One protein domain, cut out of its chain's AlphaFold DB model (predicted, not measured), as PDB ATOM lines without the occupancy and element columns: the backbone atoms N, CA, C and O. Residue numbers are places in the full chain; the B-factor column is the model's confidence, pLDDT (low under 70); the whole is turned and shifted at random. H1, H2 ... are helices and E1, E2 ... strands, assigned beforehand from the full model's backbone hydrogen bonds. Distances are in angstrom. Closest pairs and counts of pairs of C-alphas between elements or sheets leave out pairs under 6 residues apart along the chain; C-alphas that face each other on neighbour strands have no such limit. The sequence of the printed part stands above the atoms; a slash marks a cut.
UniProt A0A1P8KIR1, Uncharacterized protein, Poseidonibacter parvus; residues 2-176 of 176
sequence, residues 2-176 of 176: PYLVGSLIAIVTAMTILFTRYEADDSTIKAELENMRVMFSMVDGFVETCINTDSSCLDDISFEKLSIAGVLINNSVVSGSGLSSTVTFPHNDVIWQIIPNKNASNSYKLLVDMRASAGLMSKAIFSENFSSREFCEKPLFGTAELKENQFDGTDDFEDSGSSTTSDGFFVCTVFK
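This is residues 2 to 176 of the 176 residues of an uncharacterized protein of Poseidonibacter parvus (UniProt A0A1P8KIR1). A strongly twisted sheet of six strands has one face covered by the long helix H2 and the short helices H3 and H6, and H1 folds back beside H2, off the sheet, to make a long helical hairpin. The small helices H4 and H5 lie off the sheet, H4 packing on residues 28 to 32 of H2 while H5 touches no helix, and residues 146 to 168 make a long loop on the side of the sheet away from H2. The printed part has 175 residues, with named elements in the order H1 H2 H3 E1 E2 E3 E4 H4 H5 H6 E5 E6; the class is mixed, helices and strands. The sheet's order is E1 E2 E3 E4 E6 E5, antiparallel throughout. The whole is compact, with a radius of gyration of the C-alphas of 15.4 A and spans of 45 by 40 by 29 A.

H1, residues 2 to 22, begins at C-alpha 2 (198.448, 372.885, 209.088) and is 31.0 A long. H2, residues 27 to 53, is 39.2 A long and ends at C-alpha 53 (207.197, 386.233, 202.491). H3 is residues 63 to 68, E1 77 to 79 and E2 86 to 88. E3, residues 95 to 100, is 17.4 A long, and E4, residues 107 to 113, is 19.8 A. H4 is residues 118 to 121, H5 124 to 127, H6 132 to 137 and E5 143 to 145. E6, residues 169 to 175, is 19.6 A long and ends at C-alpha 175 (209.259, 369.305, 197.800).

H1 and H2 touch as a hairpin, at a shallow tilt of 19 degrees, opposite ways; their closest C-alphas, of Leu 8 and Ser 41, are 7.0 A apart. H2, H3 and H6 are on the same face of the sheet, two layers of helices and strands. H2 has a height over the sheet of 10.1 A. H3 and E2 come closest at the C-alphas of Phe 63 and Thr 86, 6.2 A. E1 to E4 form a meander, each strand the antiparallel neighbour of the one before; N 77 and O 88 are 3.0 A apart, N 87 and O 96 2.8 A, N 97 and O 111 2.9 A. E4 pairs with E6 by N 110 and O 172, 2.8 A, and E6 with E5 by N 145 and O 171, 2.9 A. H4 touches H2, with C-alphas of Ile 29 and Gly 119 closest at 6.7 A; H5 touches no helix. H6 comes closest to E5 at the C-alphas of Arg 133 and Ala 144, 5.1 A. In H2, H3 and H6 every O i to N i+4 pair is within hydrogen-bond range, in H1 15 of 17; H4 and H5 are too short for one.

The C-alphas of Asp 25 and Ser 56, the two farthest apart, are 45.6 A from each other. The printed part has no cut. The link from E5 to E6 is long, with 23 residues. Mean pLDDT of the printed part is 77.6, and residues 2 to 28, 124 to 125, 127 to 131 and 160 to 167 are under 70.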
ATOM      1  N   PRO A   2     198.474 374.315 208.708       40.38
ATOM      2  CA  PRO A   2     198.448 372.885 209.088       40.38
ATOM      3  C   PRO A   2     199.707 372.096 208.674       40.38
ATOM      4  O   PRO A   2     200.078 371.129 209.335       40.38
ATOM      5  N   TYR A   3     200.380 372.529 207.602       43.34
ATOM      6  CA  TYR A   3     201.558 371.859 207.035       43.34
ATOM      7  C   TYR A   3     202.816 371.958 207.913       43.34
ATOM      8  O   TYR A   3     203.590 371.012 207.954       43.34
ATOM      9  N   LEU A   4     202.967 373.038 208.691       44.75
ATOM     10  CA  LEU A   4     204.082 373.228 209.632       44.75
ATOM     11  C   LEU A   4     204.124 372.130 210.700       44.75
ATOM     12  O   LEU A   4     205.153 371.505 210.927       44.75
ATOM     13  N   VAL A   5     202.978 371.869 211.333       47.97
ATOM     14  CA  VAL A   5     202.867 370.855 212.390       47.97
ATOM     15  C   VAL A   5     202.961 369.447 211.796       47.97
ATOM     16  O   VAL A   5     203.587 368.576 212.394       47.97
ATOM     17  N   GLY A   6     202.391 369.236 210.604       51.47
ATOM     18  CA  GLY A   6     202.468 367.962 209.884       51.47
ATOM     19  C   GLY A   6     203.895 367.584 209.481       51.47
ATOM     20  O   GLY A   6     204.328 366.481 209.805       51.47
ATOM     21  N   SER A   7     204.629 368.508 208.847       52.50
ATOM     22  CA  SER A   7     206.037 368.325 208.471       52.50
ATOM     23  C   SER A   7     206.878 368.056 209.718       52.50
ATOM     24  O   SER A   7     207.449 366.979 209.844       52.50
ATOM     25  N   LEU A   8     206.820 368.932 210.730       55.47
ATOM     26  CA  LEU A   8     207.582 368.774 211.975       55.47
ATOM     27  C   LEU A   8     207.372 367.406 212.641       55.47
ATOM     28  O   LEU A   8     208.347 366.731 212.961       55.47
ATOM     29  N   ILE A   9     206.123 366.966 212.830       58.06
ATOM     30  CA  ILE A   9     205.819 365.672 213.471       58.06
ATOM     31  C   ILE A   9     206.331 364.497 212.628       58.06
ATOM     32  O   ILE A   9     206.804 363.492 213.169       58.06
ATOM     33  N   ALA A  10     206.268 364.609 211.308       59.56
ATOM     34  CA  ALA A  10     206.714 363.555 210.417       59.56
ATOM     35  C   ALA A  10     208.260 363.474 210.377       59.56
ATOM     36  O   ALA A  10     208.809 362.378 210.476       59.56
ATOM     37  N   ILE A  11     208.967 364.611 210.431       61.12
ATOM     38  CA  ILE A  11     210.428 364.673 210.633       61.12
ATOM     39  C   ILE A  11     210.814 364.036 211.974       61.12
ATOM     40  O   ILE A  11     211.722 363.206 212.043       61.12
ATOM     41  N   VAL A  12     210.096 364.382 213.051       58.97
ATOM     42  CA  VAL A  12     210.312 363.840 214.404       58.97
ATOM     43  C   VAL A  12     210.181 362.313 214.432       58.97
ATOM     44  O   VAL A  12     211.034 361.626 215.000       58.97
ATOM     45  N   THR A  13     209.119 361.771 213.838       59.38
ATOM     46  CA  THR A  13     208.836 360.326 213.863       59.38
ATOM     47  C   THR A  13     209.800 359.533 212.985       59.38
ATOM     48  O   THR A  13     210.270 358.466 213.375       59.38
ATOM     49  N   ALA A  14     210.165 360.062 211.821       61.97
ATOM     50  CA  ALA A  14     211.066 359.369 210.913       61.97
ATOM     51  C   ALA A  14     212.523 359.367 211.428       61.97
ATOM     52  O   ALA A  14     213.219 358.354 211.308       61.97
ATOM     53  N   MET A  15     212.944 360.442 212.102       63.62
ATOM     54  CA  MET A  15     214.225 360.524 212.816       63.62
ATOM     55  C   MET A  15     214.290 359.588 214.017       63.62
ATOM     56  O   MET A  15     215.281 358.896 214.182       63.62
ATOM     57  N   THR A  16     213.235 359.489 214.827       58.84
ATOM     58  CA  THR A  16     213.218 358.546 215.964       58.84
ATOM     59  C   THR A  16     213.311 357.084 215.509       58.84
ATOM     60  O   THR A  16     214.001 356.285 216.139       58.84
ATOM     61  N   ILE A  17     212.706 356.720 214.372       61.66
ATOM     62  CA  ILE A  17     212.872 355.384 213.768       61.66
ATOM     63  C   ILE A  17     214.300 355.169 213.243       61.66
ATOM     64  O   ILE A  17     214.827 354.061 213.336       61.66
ATOM     65  N   LEU A  18     214.938 356.202 212.691       62.78
ATOM     66  CA  LEU A  18     216.350 356.130 212.311       62.78
ATOM     67  C   LEU A  18     217.230 355.972 213.552       62.78
ATOM     68  O   LEU A  18     217.981 355.011 213.647       62.78
ATOM     69  N   PHE A  19     217.079 356.842 214.544       60.28
ATOM     70  CA  PHE A  19     217.905 356.864 215.749       60.28
ATOM     71  C   PHE A  19     217.793 355.563 216.538       60.28
ATOM     72  O   PHE A  19     218.819 354.995 216.883       60.28
ATOM     73  N   THR A  20     216.598 354.992 216.699       58.47
ATOM     74  CA  THR A  20     216.421 353.693 217.384       58.47
ATOM     75  C   THR A  20     217.136 352.519 216.701       58.47
ATOM     76  O   THR A  20     217.477 351.547 217.374       58.47
ATOM     77  N   ARG A  21     217.429 352.588 215.392       59.81
ATOM     78  CA  ARG A  21     218.277 351.594 214.703       59.81
ATOM     79  C   ARG A  21     219.771 351.762 214.995       59.81
ATOM     80  O   ARG A  21     220.517 350.802 214.820       59.81
ATOM     81  N   TYR A  22     220.199 352.947 215.424       58.44
ATOM     82  CA  TYR A  22     221.609 353.306 215.632       58.44
ATOM     83  C   TYR A  22     221.978 353.509 217.115       58.44
ATOM     84  O   TYR A  22     223.154 353.564 217.457       58.44
ATOM     85  N   GLU A  23     220.979 353.582 217.998       53.91
ATOM     86  CA  GLU A  23     221.056 353.961 219.417       53.91
ATOM     87  C   GLU A  23     221.627 352.908 220.377       53.91
ATOM     88  O   GLU A  23     221.636 353.142 221.584       53.91
ATOM     89  N   ALA A  24     222.104 351.756 219.906       52.31
ATOM     90  CA  ALA A  24     222.401 350.664 220.831       52.31
ATOM     91  C   ALA A  24     223.614 350.896 221.763       52.31
ATOM     92  O   ALA A  24     223.685 350.180 222.754       52.31
ATOM     93  N   ASP A  25     224.528 351.858 221.517       52.84
ATOM     94  CA  ASP A  25     225.724 351.981 222.388       52.84
ATOM     95  C   ASP A  25     226.454 353.348 222.494       52.84
ATOM     96  O   ASP A  25     227.378 353.459 223.297       52.84
ATOM     97  N   ASP A  26     226.108 354.410 221.745       66.62
ATOM     98  CA  ASP A  26     226.930 355.646 221.725       66.62
ATOM     99  C   ASP A  26     226.130 356.942 221.950       66.62
ATOM    100  O   ASP A  26     225.478 357.479 221.049       66.62
ATOM    101  N   SER A  27     226.216 357.483 223.169       67.31
ATOM    102  CA  SER A  27     225.579 358.747 223.559       67.31
ATOM    103  C   SER A  27     226.103 359.969 222.799       67.31
ATOM    104  O   SER A  27     225.396 360.971 222.708       67.31
ATOM    105  N   THR A  28     227.320 359.905 222.252       67.31
ATOM    106  CA  THR A  28     227.952 361.021 221.531       67.31
ATOM    107  C   THR A  28     227.319 361.192 220.156       67.31
ATOM    108  O   THR A  28     226.915 362.290 219.784       67.31
ATOM    109  N   ILE A  29     227.122 360.087 219.434       73.50
ATOM    110  CA  ILE A  29     226.422 360.103 218.143       73.50
ATOM    111  C   ILE A  29     224.960 360.480 218.298       73.50
ATOM    112  O   ILE A  29     224.424 361.191 217.455       73.50
ATOM    113  N   LYS A  30     224.313 360.053 219.385       72.50
ATOM    114  CA  LYS A  30     222.932 360.451 219.659       72.50
ATOM    115  C   LYS A  30     222.775 361.974 219.732       72.50
ATOM    116  O   LYS A  30     221.812 362.507 219.190       72.50
ATOM    117  N   ALA A  31     223.722 362.673 220.358       75.06
ATOM    118  CA  ALA A  31     223.706 364.134 220.423       75.06
ATOM    119  C   ALA A  31     223.912 364.782 219.042       75.06
ATOM    120  O   ALA A  31     223.172 365.697 218.684       75.06
ATOM    121  N   GLU A  32     224.854 364.276 218.241       76.12
ATOM    122  CA  GLU A  32     225.090 364.764 216.871       76.12
ATOM    123  C   GLU A  32     223.876 364.559 215.957       76.12
ATOM    124  O   GLU A  32     223.491 365.439 215.190       76.12
ATOM    125  N   LEU A  33     223.217 363.410 216.079       76.38
ATOM    126  CA  LEU A  33     222.011 363.078 215.330       76.38
ATOM    127  C   LEU A  33     220.826 363.987 215.694       76.38
ATOM    128  O   LEU A  33     220.137 364.489 214.803       76.38
ATOM    129  N   GLU A  34     220.603 364.254 216.982       77.25
ATOM    130  CA  GLU A  34     219.582 365.217 217.411       77.25
ATOM    131  C   GLU A  34     219.913 366.645 216.946       77.25
ATOM    132  O   GLU A  34     219.015 367.369 216.512       77.25
ATOM    133  N   ASN A  35     221.190 367.036 216.931       81.75
ATOM    134  CA  ASN A  35     221.613 368.315 216.357       81.75
ATOM    135  C   ASN A  35     221.299 368.388 214.854       81.75
ATOM    136  O   ASN A  35     220.710 369.371 214.405       81.75
ATOM    137  N   MET A  36     221.612 367.337 214.082       80.50
ATOM    138  CA  MET A  36     221.248 367.226 212.660       80.50
ATOM    139  C   MET A  36     219.749 367.384 212.448       80.50
ATOM    140  O   MET A  36     219.319 368.154 211.592       80.50
ATOM    141  N   ARG A  37     218.933 366.729 213.272       79.25
ATOM    142  CA  ARG A  37     217.476 366.863 213.226       79.25
ATOM    143  C   ARG A  37     216.995 368.289 213.448       79.25
ATOM    144  O   ARG A  37     216.115 368.748 212.718       79.25
ATOM    145  N   VAL A  38     217.546 368.977 214.442       83.06
ATOM    146  CA  VAL A  38     217.220 370.383 214.695       83.06
ATOM    147  C   VAL A  38     217.607 371.239 213.487       83.06
ATOM    148  O   VAL A  38     216.799 372.058 213.055       83.06
ATOM    149  N   MET A  39     218.774 371.000 212.881       85.50
ATOM    150  CA  MET A  39     219.220 371.725 211.687       85.50
ATOM    151  C   MET A  39     218.314 371.492 210.471       85.50
ATOM    152  O   MET A  39     217.913 372.468 209.840       85.50
ATOM    153  N   PHE A  40     217.898 370.254 210.180       83.81
ATOM    154  CA  PHE A  40     216.934 369.998 209.098       83.81
ATOM    155  C   PHE A  40     215.621 370.749 209.320       83.81
ATOM    156  O   PHE A  40     215.103 371.382 208.403       83.81
ATOM    157  N   SER A  41     215.107 370.734 210.553       83.50
ATOM    158  CA  SER A  41     213.898 371.480 210.905       83.50
ATOM    159  C   SER A  41     214.077 372.995 210.768       83.50
ATOM    160  O   SER A  41     213.113 373.684 210.438       83.50
ATOM    161  N   MET A  42     215.272 373.522 211.045       85.75
ATOM    162  CA  MET A  42     215.587 374.939 210.860       85.75
ATOM    163  C   MET A  42     215.615 375.305 209.376       85.75
ATOM    164  O   MET A  42     214.937 376.251 208.988       85.75
ATOM    165  N   VAL A  43     216.333 374.536 208.548       87.38
ATOM    166  CA  VAL A  43     216.393 374.753 207.092       87.38
ATOM    167  C   VAL A  43     214.992 374.703 206.488       87.38
ATOM    168  O   VAL A  43     214.605 375.635 205.786       87.38
ATOM    169  N   ASP A  44     214.191 373.689 206.829       85.50
ATOM    170  CA  ASP A  44     212.808 373.567 206.354       85.50
ATOM    171  C   ASP A  44     211.959 374.796 206.727       85.50
ATOM    172  O   ASP A  44     211.214 375.322 205.891       85.50
ATOM    173  N   GLY A  45     212.127 375.292 207.959       86.50
ATOM    174  CA  GLY A  45     211.475 376.499 208.467       86.50
ATOM    175  C   GLY A  45     211.943 377.792 207.793       86.50
ATOM    176  O   GLY A  45     211.131 378.698 207.590       86.50
ATOM    177  N   PHE A  46     213.216 377.892 207.399       89.06
ATOM    178  CA  PHE A  46     213.730 379.040 206.648       89.06
ATOM    179  C   PHE A  46     213.118 379.106 205.253       89.06
ATOM    180  O   PHE A  46     212.621 380.160 204.855       89.06
ATOM    181  N   VAL A  47     213.087 377.978 204.538       86.94
ATOM    182  CA  VAL A  47     212.454 377.897 203.214       86.94
ATOM    183  C   VAL A  47     210.969 378.246 203.318       86.94
ATOM    184  O   VAL A  47     210.465 379.042 202.534       86.94
ATOM    185  N   GLU A  48     210.277 377.725 204.331       87.31
ATOM    186  CA  GLU A  48     208.862 378.018 204.567       87.31
ATOM    187  C   GLU A  48     208.616 379.506 204.849       87.31
ATOM    188  O   GLU A  48     207.700 380.115 204.296       87.31
ATOM    189  N   THR A  49     209.444 380.125 205.691       87.88
ATOM    190  CA  THR A  49     209.356 381.566 205.977       87.88
ATOM    191  C   THR A  49     209.581 382.383 204.709       87.88
ATOM    192  O   THR A  49     208.881 383.369 204.475       87.88
ATOM    193  N   CYS A  50     210.512 381.945 203.864       86.50
ATOM    194  CA  CYS A  50     210.787 382.592 202.595       86.50
ATOM    195  C   CYS A  50     209.594 382.500 201.635       86.50
ATOM    196  O   CYS A  50     209.148 383.535 201.156       86.50
ATOM    197  N   ILE A  51     208.999 381.314 201.455       86.69
ATOM    198  CA  ILE A  51     207.790 381.113 200.633       86.69
ATOM    199  C   ILE A  51     206.619 381.971 201.130       86.69
ATOM    200  O   ILE A  51     205.886 382.559 200.338       86.69
ATOM    201  N   ASN A  52     206.439 382.068 202.451       85.44
ATOM    202  CA  ASN A  52     205.366 382.872 203.042       85.44
ATOM    203  C   ASN A  52     205.591 384.388 202.890       85.44
ATOM    204  O   ASN A  52     204.632 385.155 202.977       85.44
ATOM    205  N   THR A  53     206.837 384.819 202.680       84.38
ATOM    206  CA  THR A  53     207.197 386.233 202.491       84.38
ATOM    207  C   THR A  53     207.227 386.612 201.009       84.38
ATOM    208  O   THR A  53     206.821 387.715 200.646       84.38
ATOM    209  N   ASP A  54     207.677 385.695 200.155       82.44
ATOM    210  CA  ASP A  54     207.842 385.859 198.715       82.44
ATOM    211  C   ASP A  54     207.479 384.550 197.996       82.44
ATOM    212  O   ASP A  54     208.175 383.537 198.104       82.44
ATOM    213  N   SER A  55     206.399 384.582 197.209       77.00
ATOM    214  CA  SER A  55     205.924 383.427 196.440       77.00
ATOM    215  C   SER A  55     206.899 382.960 195.355       77.00
ATOM    216  O   SER A  55     206.757 381.843 194.871       77.00
ATOM    217  N   SER A  56     207.857 383.804 194.959       81.56
ATOM    218  CA  SER A  56     208.917 383.485 193.994       81.56
ATOM    219  C   SER A  56     210.236 383.080 194.654       81.56
ATOM    220  O   SER A  56     211.228 382.870 193.966       81.56
ATOM    221  N   CYS A  57     210.262 382.919 195.984       84.31
ATOM    222  CA  CYS A  57     211.492 382.580 196.696       84.31
ATOM    223  C   CYS A  57     212.162 381.297 196.177       84.31
ATOM    224  O   CYS A  57     213.386 381.222 196.144       84.31
ATOM    225  N   LEU A  58     211.383 380.292 195.765       85.88
ATOM    226  CA  LEU A  58     211.925 379.020 195.278       85.88
ATOM    227  C   LEU A  58     212.654 379.130 193.933       85.88
ATOM    228  O   LEU A  58     213.416 378.221 193.614       85.88
ATOM    229  N   ASP A  59     212.467 380.208 193.169       86.81
ATOM    230  CA  ASP A  59     213.077 380.367 191.843       86.81
ATOM    231  C   ASP A  59     214.566 380.759 191.922       86.81
ATOM    232  O   ASP A  59     215.339 380.487 191.002       86.81
ATOM    233  N   ASP A  60     214.986 381.384 193.025       87.50
ATOM    234  CA  ASP A  60     216.341 381.909 193.242       87.50
ATOM    235  C   ASP A  60     216.853 381.675 194.679       87.50
ATOM    236  O   ASP A  60     217.713 382.410 195.185       87.50
ATOM    237  N   ILE A  61     216.326 380.647 195.353       89.38
ATOM    238  CA  ILE A  61     216.660 380.355 196.747       89.38
ATOM    239  C   ILE A  61     218.158 380.079 196.930       89.38
ATOM    240  O   ILE A  61     218.765 379.269 196.236       89.38
ATOM    241  N   SER A  62     218.758 380.765 197.899       91.56
ATOM    242  CA  SER A  62     220.161 380.609 198.291       91.56
ATOM    243  C   SER A  62     220.355 381.049 199.740       91.56
ATOM    244  O   SER A  62     219.578 381.858 200.260       91.56
ATOM    245  N   PHE A  63     221.401 380.556 200.410       91.88
ATOM    246  CA  PHE A  63     221.687 380.966 201.788       91.88
ATOM    247  C   PHE A  63     222.097 382.439 201.893       91.88
ATOM    248  O   PHE A  63     221.772 383.080 202.891       91.88
ATOM    249  N   GLU A  64     222.714 383.018 200.861       89.75
ATOM    250  CA  GLU A  64     222.934 384.467 200.794       89.75
ATOM    251  C   GLU A  64     221.603 385.232 200.803       89.75
ATOM    252  O   GLU A  64     221.422 386.132 201.626       89.75
ATOM    253  N   LYS A  65     220.635 384.846 199.957       88.75
ATOM    254  CA  LYS A  65     219.320 385.505 199.917       88.75
ATOM    255  C   LYS A  65     218.580 385.364 201.250       88.75
ATOM    256  O   LYS A  65     218.045 386.351 201.754       88.75
ATOM    257  N   LEU A  66     218.604 384.176 201.860       88.06
ATOM    258  CA  LEU A  66     218.005 383.936 203.180       88.06
ATOM    259  C   LEU A  66     218.682 384.759 204.291       88.06
ATOM    260  O   LEU A  66     218.008 385.216 205.217       88.06
ATOM    261  N   SER A  67     219.997 384.975 204.193       88.38
ATOM    262  CA  SER A  67     220.765 385.823 205.111       88.38
ATOM    263  C   SER A  67     220.377 387.295 204.983       88.38
ATOM    264  O   SER A  67     220.045 387.938 205.977       88.38
ATOM    265  N   ILE A  68     220.328 387.818 203.752       86.38
ATOM    266  CA  ILE A  68     219.931 389.205 203.462       86.38
ATOM    267  C   ILE A  68     218.482 389.463 203.891       86.38
ATOM    268  O   ILE A  68     218.171 390.534 204.411       86.38
ATOM    269  N   ALA A  69     217.602 388.474 203.719       85.31
ATOM    270  CA  ALA A  69     216.216 388.532 204.173       85.31
ATOM    271  C   ALA A  69     216.064 388.461 205.707       85.31
ATOM    272  O   ALA A  69     214.960 388.648 206.216       85.31
ATOM    273  N   GLY A  70     217.142 388.189 206.454       84.31
ATOM    274  CA  GLY A  70     217.111 388.064 207.912       84.31
ATOM    275  C   GLY A  70     216.355 386.828 208.409       84.31
ATOM    276  O   GLY A  70     215.827 386.843 209.519       84.31
ATOM    277  N   VAL A  71     216.263 385.777 207.586       87.31
ATOM    278  CA  VAL A  71     215.546 384.529 207.908       87.31
ATOM    279  C   VAL A  71     216.435 383.550 208.680       87.31
ATOM    280  O   VAL A  71     215.935 382.748 209.468       87.31
ATOM    281  N   LEU A  72     217.754 383.614 208.471       86.88
ATOM    282  CA  LEU A  72     218.721 382.757 209.158       86.88
ATOM    283  C   LEU A  72     218.888 383.138 210.635       86.88
ATOM    284  O   LEU A  72     218.613 384.259 211.059       86.88
ATOM    285  N   ILE A  73     219.395 382.197 211.430       86.00
ATOM    286  CA  ILE A  73     219.744 382.459 212.830       86.00
ATOM    287  C   ILE A  73     220.990 383.354 212.932       86.00
ATOM    288  O   ILE A  73     221.947 383.200 212.181       86.00
ATOM    289  N   ASN A  74     221.022 384.261 213.913       79.12
ATOM    290  CA  ASN A  74     222.051 385.313 214.044       79.12
ATOM    291  C   ASN A  74     223.514 384.830 214.135       79.12
ATOM    292  O   ASN A  74     224.437 385.629 214.011       79.12
ATOM    293  N   ASN A  75     223.735 383.554 214.423       83.38
ATOM    294  CA  ASN A  75     225.040 382.933 214.631       83.38
ATOM    295  C   ASN A  75     225.398 381.898 213.554       83.38
ATOM    296  O   ASN A  75     226.396 381.196 213.708       83.38
ATOM    297  N   SER A  76     224.613 381.792 212.479       86.88
ATOM    298  CA  SER A  76     225.011 381.017 211.306       86.88
ATOM    299  C   SER A  76     226.083 381.759 210.513       86.88
ATOM    300  O   SER A  76     225.967 382.966 210.289       86.88
ATOM    301  N   VAL A  77     227.098 381.038 210.049       90.06
ATOM    302  CA  VAL A  77     228.143 381.593 209.185       90.06
ATOM    303  C   VAL A  77     227.781 381.278 207.743       90.06
ATOM    304  O   VAL A  77     227.740 380.111 207.368       90.06
ATOM    305  N   VAL A  78     227.523 382.313 206.945       91.44
ATOM    306  CA  VAL A  78     227.299 382.180 205.501       91.44
ATOM    307  C   VAL A  78     228.597 382.492 204.769       91.44
ATOM    308  O   VAL A  78     229.224 383.519 205.029       91.44
ATOM    309  N   SER A  79     229.000 381.603 203.868       90.56
ATOM    310  CA  SER A  79     230.192 381.743 203.030       90.56
ATOM    311  C   SER A  79     229.816 381.656 201.552       90.56
ATOM    312  O   SER A  79     228.844 380.995 201.202       90.56
ATOM    313  N   GLY A  80     230.589 382.298 200.674       88.62
ATOM    314  CA  GLY A  80     230.317 382.315 199.229       88.62
ATOM    315  C   GLY A  80     229.281 383.363 198.807       88.62
ATOM    316  O   GLY A  80     228.958 384.272 199.571       88.62
ATOM    317  N   SER A  81     228.797 383.254 197.566       86.94
ATOM    318  CA  SER A  81     227.836 384.194 196.968       86.94
ATOM    319  C   SER A  81     226.897 383.506 195.971       86.94
ATOM    320  O   SER A  81     227.286 382.572 195.268       86.94
ATOM    321  N   GLY A  82     225.668 383.989 195.867       89.12
ATOM    322  CA  GLY A  82     224.606 383.466 195.025       89.12
ATOM    323  C   GLY A  82     224.289 382.011 195.355       89.12
ATOM    324  O   GLY A  82     224.265 381.603 196.516       89.12
ATOM    325  N   LEU A  83     224.100 381.205 194.313       89.56
ATOM    326  CA  LEU A  83     223.800 379.774 194.433       89.56
ATOM    327  C   LEU A  83     224.962 378.948 195.006       89.56
ATOM    328  O   LEU A  83     224.743 377.857 195.521       89.56
ATOM    329  N   SER A  84     226.187 379.486 194.990       89.00
ATOM    330  CA  SER A  84     227.348 378.861 195.642       89.00
ATOM    331  C   SER A  84     227.407 379.107 197.154       89.00
ATOM    332  O   SER A  84     228.334 378.646 197.817       89.00
ATOM    333  N   SER A  85     226.455 379.874 197.703       91.19
ATOM    334  CA  SER A  85     226.459 380.202 199.125       91.19
ATOM    335  C   SER A  85     226.191 378.973 199.988       91.19
ATOM    336  O   SER A  85     225.227 378.232 199.785       91.19
ATOM    337  N   THR A  86     227.042 378.787 200.988       92.50
ATOM    338  CA  THR A  86     226.921 377.723 201.977       92.50
ATOM    339  C   THR A  86     226.703 378.305 203.362       92.50
ATOM    340  O   THR A  86     227.085 379.445 203.642       92.50
ATOM    341  N   VAL A  87     226.076 377.529 204.241       93.06
ATOM    342  CA  VAL A  87     225.893 377.894 205.642       93.06
ATOM    343  C   VAL A  87     226.445 376.818 206.565       93.06
ATOM    344  O   VAL A  87     226.288 375.620 206.325       93.06
ATOM    345  N   THR A  88     227.061 377.269 207.650       91.06
ATOM    346  CA  THR A  88     227.451 376.435 208.783       91.06
ATOM    347  C   THR A  88     226.725 376.928 210.028       91.06
ATOM    348  O   THR A  88     226.704 378.127 210.334       91.06
ATOM    349  N   PHE A  89     226.094 375.998 210.737       87.62
ATOM    350  CA  PHE A  89     225.367 376.275 211.971       87.62
ATOM    351  C   PHE A  89     226.324 376.359 213.175       87.62
ATOM    352  O   PHE A  89     227.403 375.769 213.160       87.62
ATOM    353  N   PRO A  90     225.961 377.102 214.235       82.75
ATOM    354  CA  PRO A  90     226.799 377.259 215.422       82.75
ATOM    355  C   PRO A  90     227.125 375.908 216.068       82.75
ATOM    356  O   PRO A  90     226.237 375.080 216.263       82.75
ATOM    357  N   HIS A  91     228.388 375.731 216.470       81.00
ATOM    358  CA  HIS A  91     228.892 374.505 217.107       81.00
ATOM    359  C   HIS A  91     228.718 373.239 216.256       81.00
ATOM    360  O   HIS A  91     228.552 372.150 216.801       81.00
ATOM    361  N   ASN A  92     228.737 373.380 214.932       82.69
ATOM    362  CA  ASN A  92     228.621 372.259 214.024       82.69
ATOM    363  C   ASN A  92     229.559 372.428 212.825       82.69
ATOM    364  O   ASN A  92     229.771 373.544 212.364       82.69
ATOM    365  N   ASP A  93     230.097 371.316 212.330       86.50
ATOM    366  CA  ASP A  93     231.031 371.295 211.199       86.50
ATOM    367  C   ASP A  93     230.355 370.890 209.876       86.50
ATOM    368  O   ASP A  93     231.013 370.776 208.846       86.50
ATOM    369  N   VAL A  94     229.042 370.650 209.884       88.19
ATOM    370  CA  VAL A  94     228.269 370.290 208.694       88.19
ATOM    371  C   VAL A  94     227.989 371.538 207.865       88.19
ATOM    372  O   VAL A  94     227.486 372.552 208.363       88.19
ATOM    373  N   ILE A  95     228.308 371.443 206.581       91.12
ATOM    374  CA  ILE A  95     228.130 372.495 205.591       91.12
ATOM    375  C   ILE A  95     226.852 372.205 204.810       91.12
ATOM    376  O   ILE A  95     226.612 371.082 204.372       91.12
ATOM    377  N   TRP A  96     226.036 373.234 204.624       92.25
ATOM    378  CA  TRP A  96     224.759 373.138 203.931       92.25
ATOM    379  C   TRP A  96     224.763 374.074 202.731       92.25
ATOM    380  O   TRP A  96     225.193 375.221 202.846       92.25
ATOM    381  N   GLN A  97     224.233 373.620 201.601       93.06
ATOM    382  CA  GLN A  97     224.044 374.438 200.407       93.06
ATOM    383  C   GLN A  97     222.648 374.207 199.834       93.06
ATOM    384  O   GLN A  97     222.207 373.068 199.710       93.06
ATOM    385  N   ILE A  98     221.955 375.290 199.485       93.00
ATOM    386  CA  ILE A  98     220.604 375.252 198.926       93.00
ATOM    387  C   ILE A  98     220.580 375.971 197.582       93.00
ATOM    388  O   ILE A  98     221.123 377.071 197.465       93.00
ATOM    389  N   ILE A  99     219.948 375.345 196.592       92.44
ATOM    390  CA  ILE A  99     219.760 375.902 195.250       92.44
ATOM    391  C   ILE A  99     218.314 375.662 194.778       92.44
ATOM    392  O   ILE A  99     217.667 374.703 195.225       92.44
ATOM    393  N   PRO A 100     217.777 376.508 193.884       91.56
ATOM    394  CA  PRO A 100     216.458 376.301 193.299       91.56
ATOM    395  C   PRO A 100     216.442 375.046 192.421       91.56
ATOM    396  O   PRO A 100     217.422 374.744 191.741       91.56
ATOM    397  N   ASN A 101     215.321 374.321 192.383       89.56
ATOM    398  CA  ASN A 101     215.166 373.230 191.422       89.56
ATOM    399  C   ASN A 101     214.578 373.755 190.106       89.56
ATOM    400  O   ASN A 101     213.371 373.963 189.978       89.56
ATOM    401  N   LYS A 102     215.424 373.893 189.084       85.06
ATOM    402  CA  LYS A 102     215.009 374.380 187.758       85.06
ATOM    403  C   LYS A 102     213.992 373.492 187.049       85.06
ATOM    404  O   LYS A 102     213.250 373.973 186.195       85.06
ATOM    405  N   ASN A 103     213.947 372.210 187.399       83.94
ATOM    406  CA  ASN A 103     213.044 371.246 186.780       83.94
ATOM    407  C   ASN A 103     211.671 371.196 187.469       83.94
ATOM    408  O   ASN A 103     210.730 370.638 186.901       83.94
ATOM    409  N   ALA A 104     211.539 371.762 188.674       83.38
ATOM    410  CA  ALA A 104     210.299 371.750 189.441       83.38
ATOM    411  C   ALA A 104     210.219 372.942 190.408       83.38
ATOM    412  O   ALA A 104     210.847 372.944 191.467       83.38
ATOM    413  N   SER A 105     209.363 373.915 190.078       82.75
ATOM    414  CA  SER A 105     209.179 375.171 190.827       82.75
ATOM    415  C   SER A 105     208.593 375.010 192.236       82.75
ATOM    416  O   SER A 105     208.585 375.955 193.016       82.75
ATOM    417  N   ASN A 106     208.100 373.822 192.584       85.94
ATOM    418  CA  ASN A 106     207.618 373.474 193.921       85.94
ATOM    419  C   ASN A 106     208.665 372.701 194.739       85.94
ATOM    420  O   ASN A 106     208.321 371.928 195.631       85.94
ATOM    421  N   SER A 107     209.946 372.823 194.395       88.31
ATOM    422  CA  SER A 107     211.011 372.108 195.084       88.31
ATOM    423  C   SER A 107     212.326 372.873 195.065       88.31
ATOM    424  O   SER A 107     212.527 373.791 194.273       88.31
ATOM    425  N   TYR A 108     213.230 372.472 195.946       90.19
ATOM    426  CA  TYR A 108     214.601 372.962 196.006       90.19
ATOM    427  C   TYR A 108     215.557 371.781 196.133       90.19
ATOM    428  O   TYR A 108     215.162 370.705 196.590       90.19
ATOM    429  N   LYS A 109     216.816 371.973 195.741       90.88
ATOM    430  CA  LYS A 109     217.870 370.994 195.996       90.88
ATOM    431  C   LYS A 109     218.696 371.431 197.203       90.88
ATOM    432  O   LYS A 109     219.018 372.610 197.360       90.88
ATOM    433  N   LEU A 110     219.020 370.475 198.062       90.69
ATOM    434  CA  LEU A 110     219.788 370.669 199.283       90.69
ATOM    435  C   LEU A 110     220.976 369.715 199.285       90.69
ATOM    436  O   LEU A 110     220.783 368.501 199.284       90.69
ATOM    437  N   LEU A 111     222.179 370.270 199.341       90.25
ATOM    438  CA  LEU A 111     223.410 369.534 199.581       90.25
ATOM    439  C   LEU A 111     223.798 369.678 201.052       90.25
ATOM    440  O   LEU A 111     223.800 370.778 201.610       90.25
ATOM    441  N   VAL A 112     224.133 368.551 201.670       88.94
ATOM    442  CA  VAL A 112     224.592 368.467 203.057       88.94
ATOM    443  C   VAL A 112     225.925 367.741 203.069       88.94
ATOM    444  O   VAL A 112     225.991 366.580 202.676       88.94
ATOM    445  N   ASP A 113     226.975 368.413 203.528       87.88
ATOM    446  CA  ASP A 113     228.334 367.885 203.617       87.88
ATOM    447  C   ASP A 113     228.763 367.774 205.082       87.88
ATOM    448  O   ASP A 113     228.931 368.768 205.788       87.88
ATOM    449  N   MET A 114     228.934 366.539 205.545       85.62
ATOM    450  CA  MET A 114     229.293 366.180 206.916       85.62
ATOM    451  C   MET A 114     230.749 365.721 207.039       85.62
ATOM    452  O   MET A 114     231.155 365.303 208.123       85.62
ATOM    453  N   ARG A 115     231.564 365.802 205.978       84.12
ATOM    454  CA  ARG A 115     232.951 365.293 205.975       84.12
ATOM    455  C   ARG A 115     233.845 365.943 207.023       84.12
ATOM    456  O   ARG A 115     234.771 365.306 207.516       84.12
ATOM    457  N   ALA A 116     233.572 367.199 207.366       84.38
ATOM    458  CA  ALA A 116     234.307 367.915 208.402       84.38
ATOM    459  C   ALA A 116     233.897 367.502 209.831       84.38
ATOM    460  O   ALA A 116     234.663 367.727 210.768       84.38
ATOM    461  N   SER A 117     232.747 366.841 210.017       82.19
ATOM    462  CA  SER A 117     232.301 366.357 211.327       82.19
ATOM    463  C   SER A 117     233.005 365.051 211.695       82.19
ATOM    464  O   SER A 117     232.610 363.959 211.283       82.19
ATOM    465  N   ALA A 118     234.033 365.150 212.540       79.12
ATOM    466  CA  ALA A 118     234.757 363.984 213.048       79.12
ATOM    467  C   ALA A 118     233.845 363.010 213.821       79.12
ATOM    468  O   ALA A 118     234.064 361.800 213.784       79.12
ATOM    469  N   GLY A 119     232.812 363.528 214.497       76.88
ATOM    470  CA  GLY A 119     231.820 362.725 215.208       76.88
ATOM    471  C   GLY A 119     231.027 361.838 214.252       76.88
ATOM    472  O   GLY A 119     231.052 360.616 214.391       76.88
ATOM    473  N   LEU A 120     230.391 362.432 213.240       77.12
ATOM    474  CA  LEU A 120     229.599 361.692 212.253       77.12
ATOM    475  C   LEU A 120     230.484 360.741 211.434       77.12
ATOM    476  O   LEU A 120     230.191 359.548 211.357       77.12
ATOM    477  N   MET A 121     231.623 361.224 210.934       77.81
ATOM    478  CA  MET A 121     232.559 360.430 210.125       77.81
ATOM    479  C   MET A 121     233.240 359.289 210.891       77.81
ATOM    480  O   MET A 121     233.785 358.382 210.269       77.81
ATOM    481  N   SER A 122     233.189 359.276 212.228       74.50
ATOM    482  CA  SER A 122     233.703 358.153 213.027       74.50
ATOM    483  C   SER A 122     232.882 356.865 212.889       74.50
ATOM    484  O   SER A 122     233.308 355.810 213.368       74.50
ATOM    485  N   LYS A 123     231.692 356.922 212.274       72.62
ATOM    486  CA  LYS A 123     230.826 355.757 212.085       72.62
ATOM    487  C   LYS A 123     230.809 355.322 210.628       72.62
ATOM    488  O   LYS A 123     230.482 356.110 209.746       72.62
ATOM    489  N   ALA A 124     230.997 354.018 210.423       68.94
ATOM    490  CA  ALA A 124     230.946 353.351 209.119       68.94
ATOM    491  C   ALA A 124     229.681 353.677 208.304       68.94
ATOM    492  O   ALA A 124     229.703 353.681 207.079       68.94
ATOM    493  N   ILE A 125     228.564 354.003 208.961       66.50
ATOM    494  CA  ILE A 125     227.357 354.413 208.243       66.50
ATOM    495  C   ILE A 125     227.491 355.774 207.557       66.50
ATOM    496  O   ILE A 125     226.859 355.972 206.538       66.50
ATOM    497  N   PHE A 126     228.303 356.701 208.062       70.81
ATOM    498  CA  PHE A 126     228.570 357.984 207.401       70.81
ATOM    499  C   PHE A 126     229.820 357.929 206.517       70.81
ATOM    500  O   PHE A 126     229.895 358.651 205.525       70.81
ATOM    501  N   SER A 127     230.777 357.054 206.845       64.19
ATOM    502  CA  SER A 127     232.072 356.974 206.164       64.19
ATOM    503  C   SER A 127     232.206 355.864 205.114       64.19
ATOM    504  O   SER A 127     233.103 355.948 204.287       64.19
ATOM    505  N   GLU A 128     231.371 354.817 205.131       58.34
ATOM    506  CA  GLU A 128     231.559 353.618 204.286       58.34
ATOM    507  C   GLU A 128     230.297 353.167 203.530       58.34
ATOM    508  O   GLU A 128     230.406 352.621 202.433       58.34
ATOM    509  N   ASN A 129     229.099 353.356 204.098       57.50
ATOM    510  CA  ASN A 129     227.842 352.922 203.476       57.50
ATOM    511  C   ASN A 129     226.692 353.887 203.797       57.50
ATOM    512  O   ASN A 129     225.749 353.552 204.524       57.50
ATOM    513  N   PHE A 130     226.814 355.116 203.292       66.81
ATOM    514  CA  PHE A 130     225.885 356.188 203.622       66.81
ATOM    515  C   PHE A 130     224.512 356.008 202.970       66.81
ATOM    516  O   PHE A 130     224.346 356.068 201.754       66.81
ATOM    517  N   SER A 131     223.499 355.814 203.820       66.00
ATOM    518  CA  SER A 131     222.087 355.708 203.440       66.00
ATOM    519  C   SER A 131     221.489 357.103 203.209       66.00
ATOM    520  O   SER A 131     220.544 357.512 203.887       66.00
ATOM    521  N   SER A 132     222.038 357.857 202.249       70.25
ATOM    522  CA  SER A 132     221.553 359.194 201.847       70.25
ATOM    523  C   SER A 132     220.053 359.208 201.571       70.25
ATOM    524  O   SER A 132     219.339 360.135 201.945       70.25
ATOM    525  N   ARG A 133     219.556 358.108 201.006       71.94
ATOM    526  CA  ARG A 133     218.142 357.868 200.750       71.94
ATOM    527  C   ARG A 133     217.275 357.972 201.999       71.94
ATOM    528  O   ARG A 133     216.221 358.596 201.950       71.94
ATOM    529  N   GLU A 134     217.714 357.417 203.123       72.69
ATOM    530  CA  GLU A 134     216.953 357.522 204.364       72.69
ATOM    531  C   GLU A 134     216.925 358.954 204.899       72.69
ATOM    532  O   GLU A 134     215.881 359.378 205.376       72.69
ATOM    533  N   PHE A 135     218.011 359.719 204.780       74.94
ATOM    534  CA  PHE A 135     218.039 361.124 205.204       74.94
ATOM    535  C   PHE A 135     217.272 362.060 204.263       74.94
ATOM    536  O   PHE A 135     216.759 363.074 204.716       74.94
ATOM    537  N   CYS A 136     217.116 361.738 202.983       77.00
ATOM    538  CA  CYS A 136     216.248 362.530 202.110       77.00
ATOM    539  C   CYS A 136     214.767 362.169 202.295       77.00
ATOM    540  O   CYS A 136     213.927 363.049 202.475       77.00
ATOM    541  N   GLU A 137     214.426 360.879 202.287       78.19
ATOM    542  CA  GLU A 137     213.025 360.436 202.228       78.19
ATOM    543  C   GLU A 137     212.290 360.588 203.567       78.19
ATOM    544  O   GLU A 137     211.078 360.801 203.584       78.19
ATOM    545  N   LYS A 138     212.998 360.475 204.698       73.56
ATOM    546  CA  LYS A 138     212.384 360.467 206.035       73.56
ATOM    547  C   LYS A 138     212.281 361.864 206.666       73.56
ATOM    548  O   LYS A 138     211.164 362.277 206.959       73.56
ATOM    549  N   PRO A 139     213.386 362.593 206.918       70.12
ATOM    550  CA  PRO A 139     213.328 363.894 207.578       70.12
ATOM    551  C   PRO A 139     213.140 365.076 206.623       70.12
ATOM    552  O   PRO A 139     212.898 366.173 207.100       70.12
ATOM    553  N   LEU A 140     213.273 364.899 205.310       72.38
ATOM    554  CA  LEU A 140     213.070 365.987 204.350       72.38
ATOM    555  C   LEU A 140     211.886 365.738 203.411       72.38
ATOM    556  O   LEU A 140     211.549 366.622 202.636       72.38
ATOM    557  N   PHE A 141     211.249 364.561 203.465       75.62
ATOM    558  CA  PHE A 141     210.197 364.157 202.515       75.62
ATOM    559  C   PHE A 141     210.609 364.361 201.047       75.62
ATOM    560  O   PHE A 141     209.790 364.673 200.184       75.62
ATOM    561  N   GLY A 142     211.905 364.209 200.779       81.25
ATOM    562  CA  GLY A 142     212.532 364.463 199.493       81.25
ATOM    563  C   GLY A 142     212.936 363.191 198.756       81.25
ATOM    564  O   GLY A 142     212.734 362.071 199.223       81.25
ATOM    565  N   THR A 143     213.542 363.375 197.587       84.31
ATOM    566  CA  THR A 143     214.168 362.314 196.785       84.31
ATOM    567  C   THR A 143     215.684 362.477 196.828       84.31
ATOM    568  O   THR A 143     216.180 363.592 196.702       84.31
ATOM    569  N   ALA A 144     216.419 361.383 197.039       83.12
ATOM    570  CA  ALA A 144     217.881 361.409 197.073       83.12
ATOM    571  C   ALA A 144     218.490 361.360 195.669       83.12
ATOM    572  O   ALA A 144     218.163 360.461 194.889       83.12
ATOM    573  N   GLU A 145     219.437 362.255 195.402       82.75
ATOM    574  CA  GLU A 145     220.227 362.287 194.172       82.75
ATOM    575  C   GLU A 145     221.557 361.566 194.416       82.75
ATOM    576  O   GLU A 145     222.505 362.108 194.977       82.75
ATOM    577  N   LEU A 146     221.627 360.284 194.044       74.50
ATOM    578  CA  LEU A 146     222.727 359.391 194.453       74.50
ATOM    579  C   LEU A 146     224.072 359.657 193.758       74.50
ATOM    580  O   LEU A 146     225.068 359.038 194.123       74.50
ATOM    581  N   LYS A 147     224.089 360.499 192.722       74.88
ATOM    582  CA  LYS A 147     225.286 360.792 191.918       74.88
ATOM    583  C   LYS A 147     225.776 362.228 192.067       74.88
ATOM    584  O   LYS A 147     226.921 362.499 191.737       74.88
ATOM    585  N   GLU A 148     224.921 363.128 192.536       78.50
ATOM    586  CA  GLU A 148     225.236 364.548 192.659       78.50
ATOM    587  C   GLU A 148     226.029 364.783 193.951       78.50
ATOM    588  O   GLU A 148     225.641 364.304 195.021       78.50
ATOM    589  N   ASN A 149     227.164 365.483 193.863       76.00
ATOM    590  CA  ASN A 149     228.061 365.676 195.005       76.00
ATOM    591  C   ASN A 149     228.735 367.045 195.108       76.00
ATOM    592  O   ASN A 149     229.333 367.351 196.142       76.00
ATOM    593  N   GLN A 150     228.653 367.868 194.072       81.62
ATOM    594  CA  GLN A 150     229.229 369.204 194.081       81.62
ATOM    595  C   GLN A 150     228.358 370.163 193.292       81.62
ATOM    596  O   GLN A 150     227.647 369.756 192.381       81.62
ATOM    597  N   PHE A 151     228.432 371.444 193.635       81.88
ATOM    598  CA  PHE A 151     227.821 372.488 192.826       81.88
ATOM    599  C   PHE A 151     228.614 372.667 191.529       81.88
ATOM    600  O   PHE A 151     229.835 372.826 191.579       81.88
ATOM    601  N   ASP A 152     227.923 372.671 190.391       82.19
ATOM    602  CA  ASP A 152     228.512 372.791 189.048       82.19
ATOM    603  C   ASP A 152     229.075 374.195 188.741       82.19
ATOM    604  O   ASP A 152     229.782 374.409 187.756       82.19
ATOM    605  N   GLY A 153     228.797 375.171 189.612       79.12
ATOM    606  CA  GLY A 153     229.220 376.562 189.455       79.12
ATOM    607  C   GLY A 153     228.240 377.422 188.658       79.12
ATOM    608  O   GLY A 153     228.475 378.624 188.515       79.12
ATOM    609  N   THR A 154     227.143 376.848 188.170       81.81
ATOM    610  CA  THR A 154     226.107 377.543 187.412       81.81
ATOM    611  C   THR A 154     224.773 377.511 188.134       81.81
ATOM    612  O   THR A 154     224.269 378.568 188.524       81.81
ATOM    613  N   ASP A 155     224.181 376.337 188.295       80.50
ATOM    614  CA  ASP A 155     222.766 376.213 188.621       80.50
ATOM    615  C   ASP A 155     222.298 374.841 189.094       80.50
ATOM    616  O   ASP A 155     221.131 374.735 189.478       80.50
ATOM    617  N   ASP A 156     223.156 373.829 189.089       85.88
ATOM    618  CA  ASP A 156     222.792 372.488 189.518       85.88
ATOM    619  C   ASP A 156     223.900 371.820 190.349       85.88
ATOM    620  O   ASP A 156     224.992 372.357 190.565       85.88
ATOM    621  N   PHE A 157     223.600 370.638 190.875       85.31
ATOM    622  CA  PHE A 157     224.608 369.748 191.424       85.31
ATOM    623  C   PHE A 157     225.007 368.703 190.377       85.31
ATOM    624  O   PHE A 157     224.164 368.137 189.685       85.31
ATOM    625  N   GLU A 158     226.301 368.422 190.274       83.06
ATOM    626  CA  GLU A 158     226.864 367.456 189.331       83.06
ATOM    627  C   GLU A 158     227.650 366.349 190.044       83.06
ATOM    628  O   GLU A 158     227.955 366.438 191.236       83.06
ATOM    629  N   ASP A 159     227.957 365.285 189.297       79.25
ATOM    630  CA  ASP A 159     228.878 364.230 189.722       79.25
ATOM    631  C   ASP A 159     230.312 364.660 189.391       79.25
ATOM    632  O   ASP A 159     230.685 364.766 188.220       79.25
ATOM    633  N   SER A 160     231.144 364.854 190.412       67.94
ATOM    634  CA  SER A 160     232.574 365.151 190.269       67.94
ATOM    635  C   SER A 160     233.384 364.016 189.616       67.94
ATOM    636  O   SER A 160     234.592 364.154 189.404       67.94
ATOM    637  N   GLY A 161     232.768 362.859 189.347       60.75
ATOM    638  CA  GLY A 161     233.423 361.660 188.828       60.75
ATOM    639  C   GLY A 161     234.209 360.886 189.890       60.75
ATOM    640  O   GLY A 161     234.841 359.879 189.568       60.75
ATOM    641  N   SER A 162     234.166 361.330 191.152       53.91
ATOM    642  CA  SER A 162     234.743 360.648 192.316       53.91
ATOM    643  C   SER A 162     233.678 360.018 193.219       53.91
ATOM    644  O   SER A 162     233.943 359.806 194.399       53.91
ATOM    645  N   SER A 163     232.482 359.736 192.690       51.84
ATOM    646  CA  SER A 163     231.344 359.136 193.399       51.84
ATOM    647  C   SER A 163     231.585 357.663 193.764       51.84
ATOM    648  O   SER A 163     230.915 356.733 193.316       51.84
ATOM    649  N   THR A 164     232.567 357.413 194.625       51.53
ATOM    650  CA  THR A 164     232.518 356.231 195.483       51.53
ATOM    651  C   THR A 164     231.421 356.447 196.515       51.53
ATOM    652  O   THR A 164     231.203 357.560 196.944       51.53
ATOM    653  N   THR A 165     230.722 355.408 196.949       51.09
ATOM    654  CA  THR A 165     229.682 355.454 198.001       51.09
ATOM    655  C   THR A 165     230.221 355.720 199.422       51.09
ATOM    656  O   THR A 165     229.523 355.519 200.414       51.09
ATOM    657  N   SER A 166     231.478 356.147 199.508       52.72
ATOM    658  CA  SER A 166     232.087 356.865 200.630       52.72
ATOM    659  C   SER A 166     231.668 358.326 200.471       52.72
ATOM    660  O   SER A 166     231.498 358.748 199.345       52.72
ATOM    661  N   ASP A 167     231.378 359.122 201.493       66.00
ATOM    662  CA  ASP A 167     232.048 360.434 201.650       66.00
ATOM    663  C   ASP A 167     231.180 361.409 202.461       66.00
ATOM    664  O   ASP A 167     231.225 362.607 202.225       66.00
ATOM    665  N   GLY A 168     230.367 360.952 203.420       71.81
ATOM    666  CA  GLY A 168     229.765 361.863 204.402       71.81
ATOM    667  C   GLY A 168     228.940 363.034 203.848       71.81
ATOM    668  O   GLY A 168     228.715 363.985 204.583       71.81
ATOM    669  N   PHE A 169     228.486 363.010 202.595       81.69
ATOM    670  CA  PHE A 169     227.638 364.051 202.018       81.69
ATOM    671  C   PHE A 169     226.462 363.437 201.255       81.69
ATOM    672  O   PHE A 169     226.467 362.252 200.913       81.69
ATOM    673  N   PHE A 170     225.443 364.248 200.981       84.12
ATOM    674  CA  PHE A 170     224.345 363.885 200.089       84.12
ATOM    675  C   PHE A 170     223.628 365.096 199.511       84.12
ATOM    676  O   PHE A 170     223.645 366.179 200.094       84.12
ATOM    677  N   VAL A 171     222.934 364.857 198.400       86.56
ATOM    678  CA  VAL A 171     222.029 365.812 197.765       86.56
ATOM    679  C   VAL A 171     220.600 365.267 197.811       86.56
ATOM    680  O   VAL A 171     220.350 364.100 197.494       86.56
ATOM    681  N   CYS A 172     219.656 366.111 198.222       86.62
ATOM    682  CA  CYS A 172     218.226 365.821 198.201       86.62
ATOM    683  C   CYS A 172     217.469 366.859 197.377       86.62
ATOM    684  O   CYS A 172     217.645 368.059 197.582       86.62
ATOM    685  N   THR A 173     216.520 366.402 196.570       88.25
ATOM    686  CA  THR A 173     215.428 367.233 196.059       88.25
ATOM    687  C   THR A 173     214.292 367.234 197.083       88.25
ATOM    688  O   THR A 173     213.729 366.180 197.376       88.25
ATOM    689  N   VAL A 174     213.944 368.395 197.638       86.50
ATOM    690  CA  VAL A 174     212.920 368.559 198.683       86.50
ATOM    691  C   VAL A 174     211.712 369.311 198.132       86.50
ATOM    692  O   VAL A 174     211.860 370.384 197.552       86.50
ATOM    693  N   PHE A 175     210.513 368.756 198.325       84.69
ATOM    694  CA  PHE A 175     209.259 369.305 197.800       84.69
ATOM    695  C   PHE A 175     208.543 370.193 198.828       84.69
ATOM    696  O   PHE A 175     208.589 369.919 200.029       84.69
ATOM    697  N   LYS A 176     207.870 371.240 198.344       80.25
ATOM    698  CA  LYS A 176     207.112 372.226 199.124       80.25
ATOM    699  C   LYS A 176     205.678 372.371 198.617       80.25
ATOM    700  O   LYS A 176     205.451 372.231 197.392       80.25
TER     701      LYS A 176